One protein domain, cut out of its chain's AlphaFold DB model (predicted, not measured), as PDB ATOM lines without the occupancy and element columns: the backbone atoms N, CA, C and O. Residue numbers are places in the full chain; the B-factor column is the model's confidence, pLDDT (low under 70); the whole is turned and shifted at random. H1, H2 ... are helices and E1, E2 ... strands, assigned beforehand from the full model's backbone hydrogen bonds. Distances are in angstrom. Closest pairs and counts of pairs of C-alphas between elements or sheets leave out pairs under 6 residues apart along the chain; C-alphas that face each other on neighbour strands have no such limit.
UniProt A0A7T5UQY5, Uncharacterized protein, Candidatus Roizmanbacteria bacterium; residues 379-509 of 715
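AT A GLANCE: This is residues 379 to 509 of the 715 residues of an uncharacterized protein of Candidatus Roizmanbacteria bacterium (UniProt A0A7T5UQY5). An antiparallel sheet of four strands has two helices, H1 and H2, side by side over one face and running across the strands, while the opposite face has no named helix. The sheet, in the order E1, E2, E3, E4, is a meander, each strand the antiparallel neighbour of the one before, and with the helices it makes two layers. The printed part has 131 residues with two named helices and four named strands, along the chain H1 E1 E2 E3 E4 H2, of mixed class. It is compact, with a radius of gyration of the C-alphas of 14.4 A, and rounded, spanning 38 by 31 by 29 A.

HOW THE PARTS SIT: After residues 379 to 396, with no named element, comes H1, residues 397 to 410. It is on the sheet of E1, residues 433 to 438, E2, 446 to 455, E3, 458 to 467, and E4, 472 to 474, at a height over the sheet of 9.9 A. Its closest C-alpha pair with E4 is Pro 397 and Ile 472, 5.5 A. E1 and E2 form a hairpin, with N 437 and O 448 within hydrogen-bond range at 2.8 A. So do E2 and E3, N 462 and O 451, 2.7 A, and E3 and E4, N 474 and O 465, 2.7 A. H2, residues 485 to 507, is on the same face as H1, at a height over the sheet of 9.4 A. With residues 498 to 506 alone it touches H1, closest at the C-alphas of Ile 407 and Lys 506, 6.0 A, at a shallow tilt of 20 degrees, the same way. In H1 and H2 every O i to N i+4 pair is within hydrogen-bond range.

IN THESE COORDINATES: H1 starts at C-alpha 397 (-57.059, -25.129, 16.306) and is 20.2 A long. E1 measures 16.7 A, E2 27.9 A, E3 28.4 A and E4 6.1 A. H2, 32.9 A, ends at C-alpha 507 (-39.409, -29.584, 7.629).

THE WHOLE: The two C-alphas farthest apart, those of Glu 386 and Ser 442, are 41.5 A apart. The printed part has no cut. The link from H1 to E1, 22 residues, is long. The pLDDT is under 70 at residues 385 to 393, 438 to 445 and 468 to 470.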
ATOM      1  N   LEU A 379     -51.040 -28.537  36.781       85.50
ATOM      2  CA  LEU A 379     -50.192 -27.626  36.003       85.50
ATOM      3  C   LEU A 379     -48.891 -27.273  36.725       85.50
ATOM      4  O   LEU A 379     -47.929 -26.900  36.058       85.50
ATOM      5  N   ASN A 380     -48.812 -27.408  38.052       81.31
ATOM      6  CA  ASN A 380     -47.562 -27.207  38.797       81.31
ATOM      7  C   ASN A 380     -46.451 -28.172  38.362       81.31
ATOM      8  O   ASN A 380     -45.277 -27.857  38.500       81.31
ATOM      9  N   LYS A 381     -46.814 -29.341  37.824       78.94
ATOM     10  CA  LYS A 381     -45.868 -30.379  37.383       78.94
ATOM     11  C   LYS A 381     -45.525 -30.284  35.896       78.94
ATOM     12  O   LYS A 381     -44.747 -31.082  35.391       78.94
ATOM     13  N   ILE A 382     -46.176 -29.362  35.193       84.56
ATOM     14  CA  ILE A 382     -46.168 -29.272  33.732       84.56
ATOM     15  C   ILE A 382     -45.613 -27.924  33.279       84.56
ATOM     16  O   ILE A 382     -44.898 -27.859  32.286       84.56
ATOM     17  N   MET A 383     -45.954 -26.848  33.984       85.94
ATOM     18  CA  MET A 383     -45.538 -25.483  33.681       85.94
ATOM     19  C   MET A 383     -44.225 -25.146  34.385       85.94
ATOM     20  O   MET A 383     -44.072 -25.430  35.572       85.94
ATOM     21  N   GLN A 384     -43.326 -24.451  33.694       79.44
ATOM     22  CA  GLN A 384     -42.198 -23.764  34.323       79.44
ATOM     23  C   GLN A 384     -42.697 -22.437  34.923       79.44
ATOM     24  O   GLN A 384     -43.445 -21.706  34.274       79.44
ATOM     25  N   GLU A 385     -42.333 -22.133  36.173       62.94
ATOM     26  CA  GLU A 385     -42.952 -21.056  36.970       62.94
ATOM     27  C   GLU A 385     -42.659 -19.616  36.485       62.94
ATOM     28  O   GLU A 385     -43.259 -18.679  37.007       62.94
ATOM     29  N   GLU A 386     -41.803 -19.406  35.474       53.75
ATOM     30  CA  GLU A 386     -41.221 -18.076  35.199       53.75
ATOM     31  C   GLU A 386     -41.353 -17.515  33.767       53.75
ATOM     32  O   GLU A 386     -40.909 -16.393  33.522       53.75
ATOM     33  N   GLU A 387     -41.999 -18.186  32.808       55.09
ATOM     34  CA  GLU A 387     -42.083 -17.633  31.443       55.09
ATOM     35  C   GLU A 387     -43.390 -16.873  31.163       55.09
ATOM     36  O   GLU A 387     -44.479 -17.439  31.051       55.09
ATOM     37  N   ASN A 388     -43.267 -15.557  30.947       58.97
ATOM     38  CA  ASN A 388     -44.291 -14.765  30.268       58.97
ATOM     39  C   ASN A 388     -44.399 -15.233  28.808       58.97
ATOM     40  O   ASN A 388     -43.689 -14.746  27.926       58.97
ATOM     41  N   ILE A 389     -45.303 -16.176  28.545       65.25
ATOM     42  CA  ILE A 389     -45.603 -16.649  27.190       65.25
ATOM     43  C   ILE A 389     -46.225 -15.488  26.398       65.25
ATOM     44  O   ILE A 389     -47.395 -15.132  26.596       65.25
ATOM     45  N   SER A 390     -45.425 -14.884  25.511       57.31
ATOM     46  CA  SER A 390     -45.832 -13.776  24.635       57.31
ATOM     47  C   SER A 390     -47.124 -14.092  23.865       57.31
ATOM     48  O   SER A 390     -47.370 -15.223  23.441       57.31
ATOM     49  N   THR A 391     -47.984 -13.082  23.722       53.25
ATOM     50  CA  THR A 391     -49.382 -13.193  23.284       53.25
ATOM     51  C   THR A 391     -49.600 -13.343  21.786       53.25
ATOM     52  O   THR A 391     -50.679 -13.786  21.397       53.25
ATOM     53  N   ASP A 392     -48.637 -12.995  20.940       56.72
ATOM     54  CA  ASP A 392     -49.025 -12.476  19.622       56.72
ATOM     55  C   ASP A 392     -49.222 -13.537  18.527       56.72
ATOM     56  O   ASP A 392     -49.700 -13.207  17.447       56.72
ATOM     57  N   LEU A 393     -48.920 -14.818  18.785       67.88
ATOM     58  CA  LEU A 393     -48.985 -15.878  17.763       67.88
ATOM     59  C   LEU A 393     -49.419 -17.244  18.326       67.88
ATOM     60  O   LEU A 393     -48.798 -18.266  18.034       67.88
ATOM     61  N   THR A 394     -50.461 -17.292  19.165       81.25
ATOM     62  CA  THR A 394     -51.039 -18.597  19.550       81.25
ATOM     63  C   THR A 394     -51.788 -19.184  18.345       81.25
ATOM     64  O   THR A 394     -52.723 -18.536  17.872       81.25
ATOM     65  N   PRO A 395     -51.408 -20.370  17.841       85.94
ATOM     66  CA  PRO A 395     -52.027 -20.959  16.662       85.94
ATOM     67  C   PRO A 395     -53.474 -21.342  16.963       85.94
ATOM     68  O   PRO A 395     -53.790 -21.893  18.023       85.94
ATOM     69  N   THR A 396     -54.363 -21.077  16.017       85.56
ATOM     70  CA  THR A 396     -55.756 -21.510  16.118       85.56
ATOM     71  C   THR A 396     -55.849 -23.030  15.947       85.56
ATOM     72  O   THR A 396     -55.046 -23.626  15.219       85.56
ATOM     73  N   PRO A 397     -56.851 -23.701  16.544       83.12
ATOM     74  CA  PRO A 397     -57.059 -25.129  16.306       83.12
ATOM     75  C   PRO A 397     -57.218 -25.473  14.817       83.12
ATOM     76  O   PRO A 397     -56.786 -26.536  14.377       83.12
ATOM     77  N   LYS A 398     -57.778 -24.548  14.026       83.94
ATOM     78  CA  LYS A 398     -57.868 -24.656  12.569       83.94
ATOM     79  C   LYS A 398     -56.496 -24.723  11.897       83.94
ATOM     80  O   LYS A 398     -56.267 -25.602  11.071       83.94
ATOM     81  N   GLU A 399     -55.574 -23.837  12.264       87.69
ATOM     82  CA  GLU A 399     -54.207 -23.842  11.726       87.69
ATOM     83  C   GLU A 399     -53.483 -25.150  12.069       87.69
ATOM     84  O   GLU A 399     -52.888 -25.776  11.190       87.69
ATOM     85  N   LEU A 400     -53.603 -25.624  13.316       87.69
ATOM     86  CA  LEU A 400     -53.053 -26.920  13.731       87.69
ATOM     87  C   LEU A 400     -53.649 -28.073  12.906       87.69
ATOM     88  O   LEU A 400     -52.935 -28.981  12.473       87.69
ATOM     89  N   ALA A 401     -54.957 -28.020  12.652       82.88
ATOM     90  CA  ALA A 401     -55.672 -29.019  11.874       82.88
ATOM     91  C   ALA A 401     -55.228 -29.063  10.403       82.88
ATOM     92  O   ALA A 401     -55.039 -30.148   9.839       82.88
ATOM     93  N   GLU A 402     -55.059 -27.904   9.770       85.00
ATOM     94  CA  GLU A 402     -54.583 -27.780   8.391       85.00
ATOM     95  C   GLU A 402     -53.145 -28.285   8.241       85.00
ATOM     96  O   GLU A 402     -52.848 -29.046   7.313       85.00
ATOM     97  N   GLU A 403     -52.262 -27.949   9.181       87.06
ATOM     98  CA  GLU A 403     -50.882 -28.432   9.163       87.06
ATOM     99  C   GLU A 403     -50.785 -29.936   9.382       87.06
ATOM    100  O   GLU A 403     -50.068 -30.625   8.651       87.06
ATOM    101  N   PHE A 404     -51.554 -30.480  10.323       85.50
ATOM    102  CA  PHE A 404     -51.590 -31.918  10.535       85.50
ATOM    103  C   PHE A 404     -52.124 -32.658   9.297       85.50
ATOM    104  O   PHE A 404     -51.544 -33.664   8.871       85.50
ATOM    105  N   LYS A 405     -53.173 -32.147   8.637       82.69
ATOM    106  CA  LYS A 405     -53.660 -32.682   7.346       82.69
ATOM    107  C   LYS A 405     -52.572 -32.626   6.269       82.69
ATOM    108  O   LYS A 405     -52.356 -33.610   5.558       82.69
ATOM    109  N   TYR A 406     -51.841 -31.516   6.173       86.12
ATOM    110  CA  TYR A 406     -50.729 -31.375   5.235       86.12
ATOM    111  C   TYR A 406     -49.646 -32.436   5.481       86.12
ATOM    112  O   TYR A 406     -49.295 -33.177   4.558       86.12
ATOM    113  N   ILE A 407     -49.186 -32.582   6.727       85.06
ATOM    114  CA  ILE A 407     -48.158 -33.557   7.113       85.06
ATOM    115  C   ILE A 407     -48.626 -34.977   6.824       85.06
ATOM    116  O   ILE A 407     -47.916 -35.763   6.194       85.06
ATOM    117  N   THR A 408     -49.850 -35.308   7.228       81.31
ATOM    118  CA  THR A 408     -50.381 -36.663   7.071       81.31
ATOM    119  C   THR A 408     -50.592 -37.065   5.608       81.31
ATOM    120  O   THR A 408     -50.545 -38.261   5.307       81.31
ATOM    121  N   SER A 409     -50.768 -36.100   4.700       82.56
ATOM    122  CA  SER A 409     -50.895 -36.342   3.257       82.56
ATOM    123  C   SER A 409     -49.561 -36.537   2.525       82.56
ATOM    124  O   SER A 409     -49.542 -37.142   1.454       82.56
ATOM    125  N   ARG A 410     -48.446 -36.043   3.082       82.56
ATOM    126  CA  ARG A 410     -47.142 -35.990   2.391       82.56
ATOM    127  C   ARG A 410     -46.030 -36.784   3.061       82.56
ATOM    128  O   ARG A 410     -45.127 -37.242   2.368       82.56
ATOM    129  N   LEU A 411     -46.089 -36.964   4.377       79.81
ATOM    130  CA  LEU A 411     -45.063 -37.663   5.140       79.81
ATOM    131  C   LEU A 411     -45.528 -39.097   5.453       79.81
ATOM    132  O   LEU A 411     -46.572 -39.250   6.090       79.81
ATOM    133  N   PRO A 412     -44.814 -40.158   5.035       75.44
ATOM    134  CA  PRO A 412     -45.096 -41.540   5.445       75.44
ATOM    135  C   PRO A 412     -45.137 -41.692   6.971       75.44
ATOM    136  O   PRO A 412     -44.476 -40.934   7.676       75.44
ATOM    137  N   LYS A 413     -45.911 -42.652   7.496       73.81
ATOM    138  CA  LYS A 413     -46.092 -42.819   8.953       73.81
ATOM    139  C   LYS A 413     -44.767 -43.084   9.673       73.81
ATOM    140  O   LYS A 413     -44.577 -42.593  10.775       73.81
ATOM    141  N   GLU A 414     -43.866 -43.799   9.017       72.38
ATOM    142  CA  GLU A 414     -42.551 -44.204   9.510       72.38
ATOM    143  C   GLU A 414     -41.602 -43.014   9.717       72.38
ATOM    144  O   GLU A 414     -40.643 -43.116  10.465       72.38
ATOM    145  N   LEU A 415     -41.869 -41.875   9.067       70.69
ATOM    146  CA  LEU A 415     -41.060 -40.655   9.181       70.69
ATOM    147  C   LEU A 415     -41.681 -39.612  10.125       70.69
ATOM    148  O   LEU A 415     -41.183 -38.490  10.214       70.69
ATOM    149  N   ARG A 416     -42.773 -39.970  10.819       74.25
ATOM    150  CA  ARG A 416     -43.493 -39.093  11.759       74.25
ATOM    151  C   ARG A 416     -43.039 -39.241  13.214       74.25
ATOM    152  O   ARG A 416     -43.658 -38.651  14.092       74.25
ATOM    153  N   GLU A 417     -41.998 -40.027  13.476       77.19
ATOM    154  CA  GLU A 417     -41.404 -40.130  14.811       77.19
ATOM    155  C   GLU A 417     -40.642 -38.842  15.142       77.19
ATOM    156  O   GLU A 417     -39.703 -38.481  14.438       77.19
ATOM    157  N   LEU A 418     -41.068 -38.136  16.186       81.38
ATOM    158  CA  LEU A 418     -40.418 -36.928  16.695       81.38
ATOM    159  C   LEU A 418     -39.553 -37.285  17.898       81.38
ATOM    160  O   LEU A 418     -40.009 -38.020  18.777       81.38
ATOM    161  N   SER A 419     -38.341 -36.741  17.955       83.75
ATOM    162  CA  SER A 419     -37.579 -36.700  19.202       83.75
ATOM    163  C   SER A 419     -38.040 -35.498  20.035       83.75
ATOM    164  O   SER A 419     -38.540 -34.506  19.500       83.75
ATOM    165  N   LEU A 420     -37.930 -35.601  21.360       86.88
ATOM    166  CA  LEU A 420     -38.396 -34.555  22.279       86.88
ATOM    167  C   LEU A 420     -37.599 -33.255  22.117       86.88
ATOM    168  O   LEU A 420     -38.132 -32.168  22.315       86.88
ATOM    169  N   GLU A 421     -36.335 -33.380  21.724       88.62
ATOM    170  CA  GLU A 421     -35.389 -32.290  21.501       88.62
ATOM    171  C   GLU A 421     -35.697 -31.479  20.233       88.62
ATOM    172  O   GLU A 421     -35.219 -30.357  20.087       88.62
ATOM    173  N   GLU A 422     -36.495 -32.028  19.313       85.94
ATOM    174  CA  GLU A 422     -36.933 -31.332  18.098       85.94
ATOM    175  C   GLU A 422     -38.129 -30.398  18.347       85.94
ATOM    176  O   GLU A 422     -38.518 -29.646  17.452       85.94
ATOM    177  N   VAL A 423     -38.729 -30.459  19.540       87.44
ATOM    178  CA  VAL A 423     -39.918 -29.693  19.911       87.44
ATOM    179  C   VAL A 423     -39.529 -28.563  20.861       87.44
ATOM    180  O   VAL A 423     -38.877 -28.768  21.880       87.44
ATOM    181  N   ASP A 424     -39.968 -27.353  20.532       88.12
ATOM    182  CA  ASP A 424     -39.894 -26.186  21.404       88.12
ATOM    183  C   ASP A 424     -41.083 -26.203  22.377       88.12
ATOM    184  O   ASP A 424     -42.236 -26.002  21.982       88.12
ATOM    185  N   TRP A 425     -40.799 -26.479  23.652       85.62
ATOM    186  CA  TRP A 425     -41.801 -26.711  24.698       85.62
ATOM    187  C   TRP A 425     -42.388 -25.430  25.311       85.62
ATOM    188  O   TRP A 425     -43.371 -25.530  26.039       85.62
ATOM    189  N   ARG A 426     -41.829 -24.246  25.009       79.62
ATOM    190  CA  ARG A 426     -42.333 -22.896  25.369       79.62
ATOM    191  C   ARG A 426     -43.126 -22.806  26.681       79.62
ATOM    192  O   ARG A 426     -44.358 -22.758  26.662       79.62
ATOM    193  N   GLY A 427     -42.432 -22.750  27.813       80.25
ATOM    194  CA  GLY A 427     -43.043 -22.656  29.141       80.25
ATOM    195  C   GLY A 427     -43.571 -23.978  29.712       80.25
ATOM    196  O   GLY A 427     -43.894 -24.029  30.899       80.25
ATOM    197  N   LEU A 428     -43.623 -25.062  28.928       87.25
ATOM    198  CA  LEU A 428     -43.808 -26.414  29.455       87.25
ATOM    199  C   LEU A 428     -42.459 -27.012  29.873       87.25
ATOM    200  O   LEU A 428     -41.428 -26.825  29.225       87.25
ATOM    201  N   GLN A 429     -42.466 -27.796  30.942       88.44
ATOM    202  CA  GLN A 429     -41.408 -28.760  31.199       88.44
ATOM    203  C   GLN A 429     -41.349 -29.754  30.030       88.44
ATOM    204  O   GLN A 429     -42.374 -30.123  29.463       88.44
ATOM    205  N   MET A 430     -40.151 -30.194  29.646       89.94
ATOM    206  CA  MET A 430     -40.031 -31.227  28.619       89.94
ATOM    207  C   MET A 430     -40.668 -32.532  29.138       89.94
ATOM    208  O   MET A 430     -40.260 -33.013  30.201       89.94
ATOM    209  N   PRO A 431     -41.658 -33.112  28.435       90.19
ATOM    210  CA  PRO A 431     -42.281 -34.358  28.857       90.19
ATOM    211  C   PRO A 431     -41.308 -35.530  28.687       90.19
ATOM    212  O   PRO A 431     -40.446 -35.514  27.815       90.19
ATOM    213  N   VAL A 432     -41.486 -36.596  29.468       88.38
ATOM    214  CA  VAL A 432     -40.723 -37.851  29.318       88.38
ATOM    215  C   VAL A 432     -41.167 -38.667  28.103       88.38
ATOM    216  O   VAL A 432     -40.455 -39.558  27.646       88.38
ATOM    217  N   SER A 433     -42.358 -38.385  27.572       85.00
ATOM    218  CA  SER A 433     -42.834 -38.966  26.317       85.00
ATOM    219  C   SER A 433     -43.780 -38.012  25.600       85.00
ATOM    220  O   SER A 433     -44.565 -37.309  26.234       85.00
ATOM    221  N   PHE A 434     -43.736 -38.008  24.274       85.50
ATOM    222  CA  PHE A 434     -44.624 -37.207  23.445       85.50
ATOM    223  C   PHE A 434     -44.959 -37.967  22.174       85.50
ATOM    224  O   PHE A 434     -44.076 -38.552  21.547       85.50
ATOM    225  N   TYR A 435     -46.224 -37.956  21.770       83.69
ATOM    226  CA  TYR A 435     -46.586 -38.445  20.449       83.69
ATOM    227  C   TYR A 435     -47.858 -37.802  19.913       83.69
ATOM    228  O   TYR A 435     -48.768 -37.433  20.655       83.69
ATOM    229  N   ILE A 436     -47.947 -37.765  18.584       81.88
ATOM    230  CA  ILE A 436     -49.122 -37.317  17.843       81.88
ATOM    231  C   ILE A 436     -49.696 -38.522  17.097       81.88
ATOM    232  O   ILE A 436     -49.036 -39.115  16.242       81.88
ATOM    233  N   LYS A 437     -50.932 -38.905  17.412       76.94
ATOM    234  CA  LYS A 437     -51.597 -40.080  16.838       76.94
ATOM    235  C   LYS A 437     -52.926 -39.691  16.199       76.94
ATOM    236  O   LYS A 437     -53.757 -39.049  16.824       76.94
ATOM    237  N   THR A 438     -53.180 -40.154  14.977       69.19
ATOM    238  CA  THR A 438     -54.537 -40.127  14.401       69.19
ATOM    239  C   THR A 438     -55.440 -41.079  15.180       69.19
ATOM    240  O   THR A 438     -55.064 -42.245  15.369       69.19
ATOM    241  N   LYS A 439     -56.636 -40.640  15.581       65.44
ATOM    242  CA  LYS A 439     -57.648 -41.556  16.129       65.44
ATOM    243  C   LYS A 439     -57.952 -42.638  15.077       65.44
ATOM    244  O   LYS A 439     -57.794 -42.404  13.878       65.44
ATOM    245  N   ALA A 440     -58.233 -43.861  15.531       53.97
ATOM    246  CA  ALA A 440     -58.327 -45.052  14.677       53.97
ATOM    247  C   ALA A 440     -59.360 -44.905  13.534       53.97
ATOM    248  O   ALA A 440     -60.141 -43.957  13.516       53.97
ATOM    249  N   ASP A 441     -59.396 -45.882  12.617       46.22
ATOM    250  CA  ASP A 441     -60.202 -45.911  11.376       46.22
ATOM    251  C   ASP A 441     -61.692 -45.503  11.508       46.22
ATOM    252  O   ASP A 441     -62.325 -45.199  10.499       46.22
ATOM    253  N   SER A 442     -62.271 -45.492  12.715       39.91
ATOM    254  CA  SER A 442     -63.657 -45.085  12.988       39.91
ATOM    255  C   SER A 442     -63.896 -43.569  13.019       39.91
ATOM    256  O   SER A 442     -65.040 -43.156  12.838       39.91
ATOM    257  N   LYS A 443     -62.860 -42.739  13.216       53.59
ATOM    258  CA  LYS A 443     -62.962 -41.268  13.198       53.59
ATOM    259  C   LYS A 443     -61.807 -40.610  12.422       53.59
ATOM    260  O   LYS A 443     -60.944 -39.955  13.016       53.59
ATOM    261  N   PRO A 444     -61.753 -40.780  11.088       53.12
ATOM    262  CA  PRO A 444     -60.798 -40.067  10.247       53.12
ATOM    263  C   PRO A 444     -61.111 -38.567  10.304       53.12
ATOM    264  O   PRO A 444     -62.055 -38.100   9.678       53.12
ATOM    265  N   GLY A 445     -60.356 -37.817  11.105       58.88
ATOM    266  CA  GLY A 445     -60.709 -36.432  11.419       58.88
ATOM    267  C   GLY A 445     -60.323 -35.977  12.820       58.88
ATOM    268  O   GLY A 445     -60.449 -34.803  13.105       58.88
ATOM    269  N   GLU A 446     -59.827 -36.849  13.692       71.12
ATOM    270  CA  GLU A 446     -59.340 -36.447  15.017       71.12
ATOM    271  C   GLU A 446     -57.865 -36.855  15.166       71.12
ATOM    272  O   GLU A 446     -57.461 -37.950  14.742       71.12
ATOM    273  N   PHE A 447     -57.045 -35.994  15.772       77.62
ATOM    274  CA  PHE A 447     -55.720 -36.384  16.255       77.62
ATOM    275  C   PHE A 447     -55.593 -36.139  17.747       77.62
ATOM    276  O   PHE A 447     -56.126 -35.178  18.285       77.62
ATOM    277  N   ILE A 448     -54.889 -37.046  18.406       81.44
ATOM    278  CA  ILE A 448     -54.596 -36.984  19.826       81.44
ATOM    279  C   ILE A 448     -53.116 -36.676  19.957       81.44
ATOM    280  O   ILE A 448     -52.276 -37.387  19.395       81.44
ATOM    281  N   VAL A 449     -52.814 -35.632  20.710       83.38
ATOM    282  CA  VAL A 449     -51.474 -35.336  21.194       83.38
ATOM    283  C   VAL A 449     -51.396 -35.823  22.627       83.38
ATOM    284  O   VAL A 449     -52.187 -35.399  23.467       83.38
ATOM    285  N   ARG A 450     -50.463 -36.729  22.909       86.06
ATOM    286  CA  ARG A 450     -50.234 -37.235  24.262       86.06
ATOM    287  C   ARG A 450     -48.907 -36.712  24.786       86.06
ATOM    288  O   ARG A 450     -47.881 -36.901  24.134       86.06
ATOM    289  N   PHE A 451     -48.942 -36.120  25.973       87.81
ATOM    290  CA  PHE A 451     -47.780 -35.696  26.747       87.81
ATOM    291  C   PHE A 451     -47.669 -36.600  27.976       87.81
ATOM    292  O   PHE A 451     -48.637 -36.752  28.714       87.81
ATOM    293  N   GLY A 452     -46.517 -37.218  28.208       87.25
ATOM    294  CA  GLY A 452     -46.252 -37.989  29.419       87.25
ATOM    295  C   GLY A 452     -45.306 -37.238  30.339       87.25
ATOM    296  O   GLY A 452     -44.198 -36.932  29.914       87.25
ATOM    297  N   TYR A 453     -45.710 -36.988  31.580       84.06
ATOM    298  CA  TYR A 453     -44.872 -36.378  32.618       84.06
ATOM    299  C   TYR A 453     -44.681 -37.357  33.770       84.06
ATOM    300  O   TYR A 453     -45.601 -38.094  34.121       84.06
ATOM    301  N   GLU A 454     -43.487 -37.390  34.347       79.94
ATOM    302  CA  GLU A 454     -43.199 -38.249  35.492       79.94
ATOM    303  C   GLU A 454     -43.648 -37.584  36.799       79.94
ATOM    304  O   GLU A 454     -43.308 -36.440  37.085       79.94
ATOM    305  N   ASP A 455     -44.414 -38.318  37.601       76.31
ATOM    306  CA  ASP A 455     -44.920 -37.910  38.905       76.31
ATOM    307  C   ASP A 455     -44.733 -39.071  39.889       76.31
ATOM    308  O   ASP A 455     -45.361 -40.123  39.759       76.31
ATOM    309  N   GLN A 456     -43.823 -38.908  40.855       71.81
ATOM    310  CA  GLN A 456     -43.509 -39.926  41.872       71.81
ATOM    311  C   GLN A 456     -43.159 -41.313  41.282       71.81
ATOM    312  O   GLN A 456     -43.563 -42.350  41.811       71.81
ATOM    313  N   GLY A 457     -42.426 -41.343  40.164       71.94
ATOM    314  CA  GLY A 457     -42.027 -42.581  39.481       71.94
ATOM    315  C   GLY A 457     -43.125 -43.233  38.631       71.94
ATOM    316  O   GLY A 457     -42.929 -44.334  38.115       71.94
ATOM    317  N   LYS A 458     -44.286 -42.584  38.469       72.19
ATOM    318  CA  LYS A 458     -45.336 -42.981  37.523       72.19
ATOM    319  C   LYS A 458     -45.461 -41.944  36.414       72.19
ATOM    320  O   LYS A 458     -45.431 -40.749  36.673       72.19
ATOM    321  N   VAL A 459     -45.652 -42.393  35.176       72.94
ATOM    322  CA  VAL A 459     -45.898 -41.483  34.050       72.94
ATOM    323  C   VAL A 459     -47.389 -41.139  33.995       72.94
ATOM    324  O   VAL A 459     -48.214 -42.008  33.712       72.94
ATOM    325  N   LYS A 460     -47.734 -39.875  34.248       76.62
ATOM    326  CA  LYS A 460     -49.064 -39.302  33.996       76.62
ATOM    327  C   LYS A 460     -49.183 -38.898  32.527       76.62
ATOM    328  O   LYS A 460     -48.282 -38.257  31.992       76.62
ATOM    329  N   LEU A 461     -50.284 -39.277  31.874       78.56
ATOM    330  CA  LEU A 461     -50.483 -39.133  30.427       78.56
ATOM    331  C   LEU A 461     -51.581 -38.117  30.090       78.56
ATOM    332  O   LEU A 461     -52.764 -38.438  30.102       78.56
ATOM    333  N   PHE A 462     -51.195 -36.912  29.696       79.88
ATOM    334  CA  PHE A 462     -52.103 -35.831  29.329       79.88
ATOM    335  C   PHE A 462     -52.465 -35.925  27.849       79.88
ATOM    336  O   PHE A 462     -51.598 -35.811  26.980       79.88
ATOM    337  N   ASN A 463     -53.751 -36.127  27.562       81.38
ATOM    338  CA  ASN A 463     -54.275 -36.215  26.203       81.38
ATOM    339  C   ASN A 463     -54.935 -34.897  25.810       81.38
ATOM    340  O   ASN A 463     -55.926 -34.490  26.404       81.38
ATOM    341  N   LEU A 464     -54.406 -34.258  24.775       81.50
ATOM    342  CA  LEU A 464     -55.048 -33.151  24.083       81.50
ATOM    343  C   LEU A 464     -55.599 -33.684  22.766       81.50
ATOM    344  O   LEU A 464     -54.848 -34.063  21.866       81.50
ATOM    345  N   GLU A 465     -56.919 -33.748  22.663       81.19
ATOM    346  CA  GLU A 465     -57.573 -34.161  21.427       81.19
ATOM    347  C   GLU A 465     -57.874 -32.930  20.574       81.19
ATOM    348  O   GLU A 465     -58.459 -31.959  21.046       81.19
ATOM    349  N   CYS A 466     -57.492 -32.959  19.305       76.81
ATOM    350  CA  CYS A 466     -57.902 -31.964  18.333       76.81
ATOM    351  C   CYS A 466     -58.887 -32.599  17.354       76.81
ATOM    352  O   CYS A 466     -58.562 -33.546  16.627       76.81
ATOM    353  N   ASP A 467     -60.101 -32.058  17.349       72.00
ATOM    354  CA  ASP A 467     -61.130 -32.399  16.382       72.00
ATOM    355  C   ASP A 467     -60.918 -31.552  15.120       72.00
ATOM    356  O   ASP A 467     -61.156 -30.343  15.112       72.00
ATOM    357  N   LEU A 468     -60.461 -32.188  14.037       67.19
ATOM    358  CA  LEU A 468     -60.216 -31.541  12.743       67.19
ATOM    359  C   LEU A 468     -61.511 -31.196  11.993       67.19
ATOM    360  O   LEU A 468     -61.426 -30.571  10.930       67.19
ATOM    361  N   SER A 469     -62.661 -31.698  12.451       67.56
ATOM    362  CA  SER A 469     -63.981 -31.424  11.880       67.56
ATOM    363  C   SER A 469     -64.664 -30.251  12.575       67.56
ATOM    364  O   SER A 469     -65.236 -29.403  11.896       67.56
ATOM    365  N   ALA A 470     -64.549 -30.176  13.901       65.69
ATOM    366  CA  ALA A 470     -65.058 -29.059  14.689       65.69
ATOM    367  C   ALA A 470     -64.064 -27.891  14.796       65.69
ATOM    368  O   ALA A 470     -64.464 -26.808  15.203       65.69
ATOM    369  N   GLU A 471     -62.793 -28.107  14.437       70.62
ATOM    370  CA  GLU A 471     -61.697 -27.144  14.625       70.62
ATOM    371  C   GLU A 471     -61.592 -26.710  16.097       70.62
ATOM    372  O   GLU A 471     -61.495 -25.529  16.424       70.62
ATOM    373  N   ILE A 472     -61.635 -27.688  17.008       76.12
ATOM    374  CA  ILE A 472     -61.574 -27.469  18.459       76.12
ATOM    375  C   ILE A 472     -60.422 -28.281  19.046       76.12
ATOM    376  O   ILE A 472     -60.187 -29.429  18.667       76.12
ATOM    377  N   LEU A 473     -59.715 -27.676  20.003       80.69
ATOM    378  CA  LEU A 473     -58.802 -28.378  20.899       80.69
ATOM    379  C   LEU A 473     -59.547 -28.707  22.196       80.69
ATOM    380  O   LEU A 473     -59.940 -27.806  22.939       80.69
ATOM    381  N   ILE A 474     -59.764 -29.993  22.451       81.81
ATOM    382  CA  ILE A 474     -60.435 -30.502  23.643       81.81
ATOM    383  C   ILE A 474     -59.479 -30.348  24.825       81.81
ATOM    384  O   ILE A 474     -58.448 -31.012  24.906       81.81
ATOM    385  N   TRP A 475     -59.835 -29.434  25.725       84.94
ATOM    386  CA  TRP A 475     -59.076 -29.107  26.927       84.94
ATOM    387  C   TRP A 475     -59.330 -30.141  28.039       84.94
ATOM    388  O   TRP A 475     -60.486 -30.250  28.471       84.94
ATOM    389  N   PRO A 476     -58.299 -30.875  28.510       80.00
ATOM    390  CA  PRO A 476     -58.473 -32.028  29.397       80.00
ATOM    391  C   PRO A 476     -58.566 -31.668  30.889       80.00
ATOM    392  O   PRO A 476     -58.764 -32.552  31.719       80.00
ATOM    393  N   PHE A 477     -58.421 -30.389  31.247       84.81
ATOM    394  CA  PHE A 477     -58.571 -29.941  32.631       84.81
ATOM    395  C   PHE A 477     -60.032 -29.620  32.937       84.81
ATOM    396  O   PHE A 477     -60.788 -29.226  32.043       84.81
ATOM    397  N   ILE A 478     -60.450 -29.767  34.191       86.19
ATOM    398  CA  ILE A 478     -61.823 -29.452  34.592       86.19
ATOM    399  C   ILE A 478     -62.100 -27.955  34.436       86.19
ATOM    400  O   ILE A 478     -63.171 -27.584  33.955       86.19
ATOM    401  N   GLU A 479     -61.125 -27.100  34.743       88.94
ATOM    402  CA  GLU A 479     -61.219 -25.650  34.626       88.94
ATOM    403  C   GLU A 479     -61.294 -25.211  33.164       88.94
ATOM    404  O   GLU A 479     -60.802 -25.878  32.251       88.94
ATOM    405  N   ASP A 480     -61.927 -24.064  32.920       86.44
ATOM    406  CA  ASP A 480     -61.898 -23.457  31.594       86.44
ATOM    407  C   ASP A 480     -60.452 -23.040  31.249       86.44
ATOM    408  O   ASP A 480     -59.738 -22.521  32.121       86.44
ATOM    409  N   PRO A 481     -59.991 -23.234  29.999       84.50
ATOM    410  CA  PRO A 481     -58.657 -22.792  29.597       84.50
ATOM    411  C   PRO A 481     -58.450 -21.282  29.772       84.50
ATOM    412  O   PRO A 481     -57.314 -20.834  29.780       84.50
ATOM    413  N   PHE A 482     -59.510 -20.486  29.926       84.62
ATOM    414  CA  PHE A 482     -59.433 -19.046  30.169       84.62
ATOM    415  C   PHE A 482     -59.868 -18.639  31.584       84.62
ATOM    416  O   PHE A 482     -60.000 -17.446  31.845       84.62
ATOM    417  N   HIS A 483     -60.073 -19.607  32.485       81.75
ATOM    418  CA  HIS A 483     -60.513 -19.362  33.860       81.75
ATOM    419  C   HIS A 483     -59.501 -18.543  34.671       81.75
ATOM    420  O   HIS A 483     -59.877 -17.572  35.325       81.75
ATOM    421  N   SER A 484     -58.218 -18.910  34.614       84.25
ATOM    422  CA  SER A 484     -57.147 -18.238  35.344       84.25
ATOM    423  C   SER A 484     -56.031 -17.798  34.388       84.25
ATOM    424  O   SER A 484     -55.884 -18.345  33.287       84.25
ATOM    425  N   PRO A 485     -55.190 -16.817  34.775       84.69
ATOM    426  CA  PRO A 485     -53.985 -16.491  34.013       84.69
ATOM    427  C   PRO A 485     -53.096 -17.716  33.764       84.69
ATOM    428  O   PRO A 485     -52.480 -17.820  32.705       84.69
ATOM    429  N   ARG A 486     -53.075 -18.660  34.713       85.19
ATOM    430  CA  ARG A 486     -52.270 -19.878  34.653       85.19
ATOM    431  C   ARG A 486     -52.845 -20.903  33.680       85.19
ATOM    432  O   ARG A 486     -52.095 -21.383  32.833       85.19
ATOM    433  N   THR A 487     -54.148 -21.197  33.724       86.56
ATOM    434  CA  THR A 487     -54.770 -22.105  32.740       86.56
ATOM    435  C   THR A 487     -54.683 -21.530  31.327       86.56
ATOM    436  O   THR A 487     -54.393 -22.262  30.380       86.56
ATOM    437  N   LYS A 488     -54.784 -20.200  31.193       86.81
ATOM    438  CA  LYS A 488     -54.588 -19.489  29.923       86.81
ATOM    439  C   LYS A 488     -53.159 -19.591  29.408       86.81
ATOM    440  O   LYS A 488     -52.962 -19.780  28.208       86.81
ATOM    441  N   ALA A 489     -52.164 -19.449  30.281       86.00
ATOM    442  CA  ALA A 489     -50.764 -19.641  29.921       86.00
ATOM    443  C   ALA A 489     -50.504 -21.093  29.494       86.00
ATOM    444  O   ALA A 489     -49.940 -21.312  28.426       86.00
ATOM    445  N   ALA A 490     -51.014 -22.073  30.244       87.62
ATOM    446  CA  ALA A 490     -50.883 -23.488  29.914       87.62
ATOM    447  C   ALA A 490     -51.518 -23.836  28.563       87.62
ATOM    448  O   ALA A 490     -50.878 -24.472  27.729       87.62
ATOM    449  N   TYR A 491     -52.742 -23.369  28.296       88.12
ATOM    450  CA  TYR A 491     -53.408 -23.576  27.007       88.12
ATOM    451  C   TYR A 491     -52.556 -23.072  25.832       88.12
ATOM    452  O   TYR A 491     -52.409 -23.753  24.811       88.12
ATOM    453  N   LYS A 492     -51.937 -21.895  25.986       87.25
ATOM    454  CA  LYS A 492     -51.008 -21.338  24.991       87.25
ATOM    455  C   LYS A 492     -49.732 -22.168  24.856       87.25
ATOM    456  O   LYS A 492     -49.308 -22.444  23.741       87.25
ATOM    457  N   ALA A 493     -49.137 -22.572  25.972       88.62
ATOM    458  CA  ALA A 493     -47.922 -23.379  25.996       88.62
ATOM    459  C   ALA A 493     -48.133 -24.704  25.240       88.62
ATOM    460  O   ALA A 493     -47.394 -25.036  24.315       88.62
ATOM    461  N   PHE A 494     -49.232 -25.404  25.542       89.12
ATOM    462  CA  PHE A 494     -49.623 -26.639  24.864       89.12
ATOM    463  C   PHE A 494     -49.858 -26.446  23.365       89.12
ATOM    464  O   PHE A 494     -49.334 -27.214  22.560       89.12
ATOM    465  N   THR A 495     -50.624 -25.431  22.964       89.25
ATOM    466  CA  THR A 495     -50.894 -25.163  21.538       89.25
ATOM    467  C   THR A 495     -49.626 -24.818  20.760       89.25
ATOM    468  O   THR A 495     -49.448 -25.292  19.635       89.25
ATOM    469  N   LEU A 496     -48.713 -24.054  21.359       89.44
ATOM    470  CA  LEU A 496     -47.416 -23.726  20.769       89.44
ATOM    471  C   LEU A 496     -46.492 -24.944  20.662       89.44
ATOM    472  O   LEU A 496     -45.874 -25.129  19.615       89.44
ATOM    473  N   ALA A 497     -46.445 -25.805  21.681       89.69
ATOM    474  CA  ALA A 497     -45.678 -27.049  21.633       89.69
ATOM    475  C   ALA A 497     -46.190 -27.981  20.520       89.69
ATOM    476  O   ALA A 497     -45.404 -28.544  19.758       89.69
ATOM    477  N   ILE A 498     -47.517 -28.081  20.348       90.12
ATOM    478  CA  ILE A 498     -48.120 -28.829  19.233       90.12
ATOM    479  C   ILE A 498     -47.676 -28.236  17.895       90.12
ATOM    480  O   ILE A 498     -47.243 -28.977  17.015       90.12
ATOM    481  N   LYS A 499     -47.747 -26.912  17.729       90.50
ATOM    482  CA  LYS A 499     -47.313 -26.241  16.497       90.50
ATOM    483  C   LYS A 499     -45.842 -26.485  16.194       90.50
ATOM    484  O   LYS A 499     -45.521 -26.815  15.058       90.50
ATOM    485  N   SER A 500     -44.976 -26.373  17.197       90.81
ATOM    486  CA  SER A 500     -43.546 -26.644  17.050       90.81
ATOM    487  C   SER A 500     -43.293 -28.077  16.575       90.81
ATOM    488  O   SER A 500     -42.572 -28.287  15.600       90.81
ATOM    489  N   ALA A 501     -43.973 -29.057  17.175       90.50
ATOM    490  CA  ALA A 501     -43.888 -30.449  16.748       90.50
ATOM    491  C   ALA A 501     -44.372 -30.659  15.300       90.50
ATOM    492  O   ALA A 501     -43.750 -31.394  14.528       90.50
ATOM    493  N   LEU A 502     -45.467 -30.004  14.900       90.06
ATOM    494  CA  LEU A 502     -45.950 -30.049  13.518       90.06
ATOM    495  C   LEU A 502     -44.956 -29.389  12.549       90.06
ATOM    496  O   LEU A 502     -44.697 -29.941  11.481       90.06
ATOM    497  N   ASP A 503     -44.338 -28.267  12.919       90.88
ATOM    498  CA  ASP A 503     -43.313 -27.606  12.104       90.88
ATOM    499  C   ASP A 503     -42.063 -28.470  11.924       90.88
ATOM    500  O   ASP A 503     -41.574 -28.608  10.798       90.88
ATOM    501  N   ALA A 504     -41.587 -29.119  12.989       90.25
ATOM    502  CA  ALA A 504     -40.471 -30.059  12.923       90.25
ATOM    503  C   ALA A 504     -40.766 -31.215  11.949       90.25
ATOM    504  O   ALA A 504     -39.940 -31.559  11.102       90.25
ATOM    505  N   LEU A 505     -41.989 -31.761  11.971       88.44
ATOM    506  CA  LEU A 505     -42.420 -32.765  10.990       88.44
ATOM    507  C   LEU A 505     -42.516 -32.206   9.568       88.44
ATOM    508  O   LEU A 505     -42.168 -32.888   8.604       88.44
ATOM    509  N   LYS A 506     -42.993 -30.972   9.414       88.88
ATOM    510  CA  LYS A 506     -43.165 -30.312   8.115       88.88
ATOM    511  C   LYS A 506     -41.828 -30.067   7.420       88.88
ATOM    512  O   LYS A 506     -41.755 -30.245   6.207       88.88
ATOM    513  N   GLN A 507     -40.770 -29.747   8.164       88.31
ATOM    514  CA  GLN A 507     -39.409 -29.584   7.629       88.31
ATOM    515  C   GLN A 507     -38.845 -30.869   7.000       88.31
ATOM    516  O   GLN A 507     -37.973 -30.804   6.137       88.31
ATOM    517  N   ARG A 508     -39.372 -32.040   7.375       85.56
ATOM    518  CA  ARG A 508     -38.987 -33.337   6.794       85.56
ATOM    519  C   ARG A 508     -39.664 -33.624   5.456       85.56
ATOM    520  O   ARG A 508     -39.325 -34.606   4.795       85.56
ATOM    521  N   ILE A 509     -40.638 -32.808   5.051       84.81
ATOM    522  CA  ILE A 509     -41.296 -32.945   3.755       84.81
ATOM    523  C   ILE A 509     -40.403 -32.281   2.704       84.81
ATOM    524  O   ILE A 509     -40.173 -31.075   2.784       84.81
TER     525      ILE A 509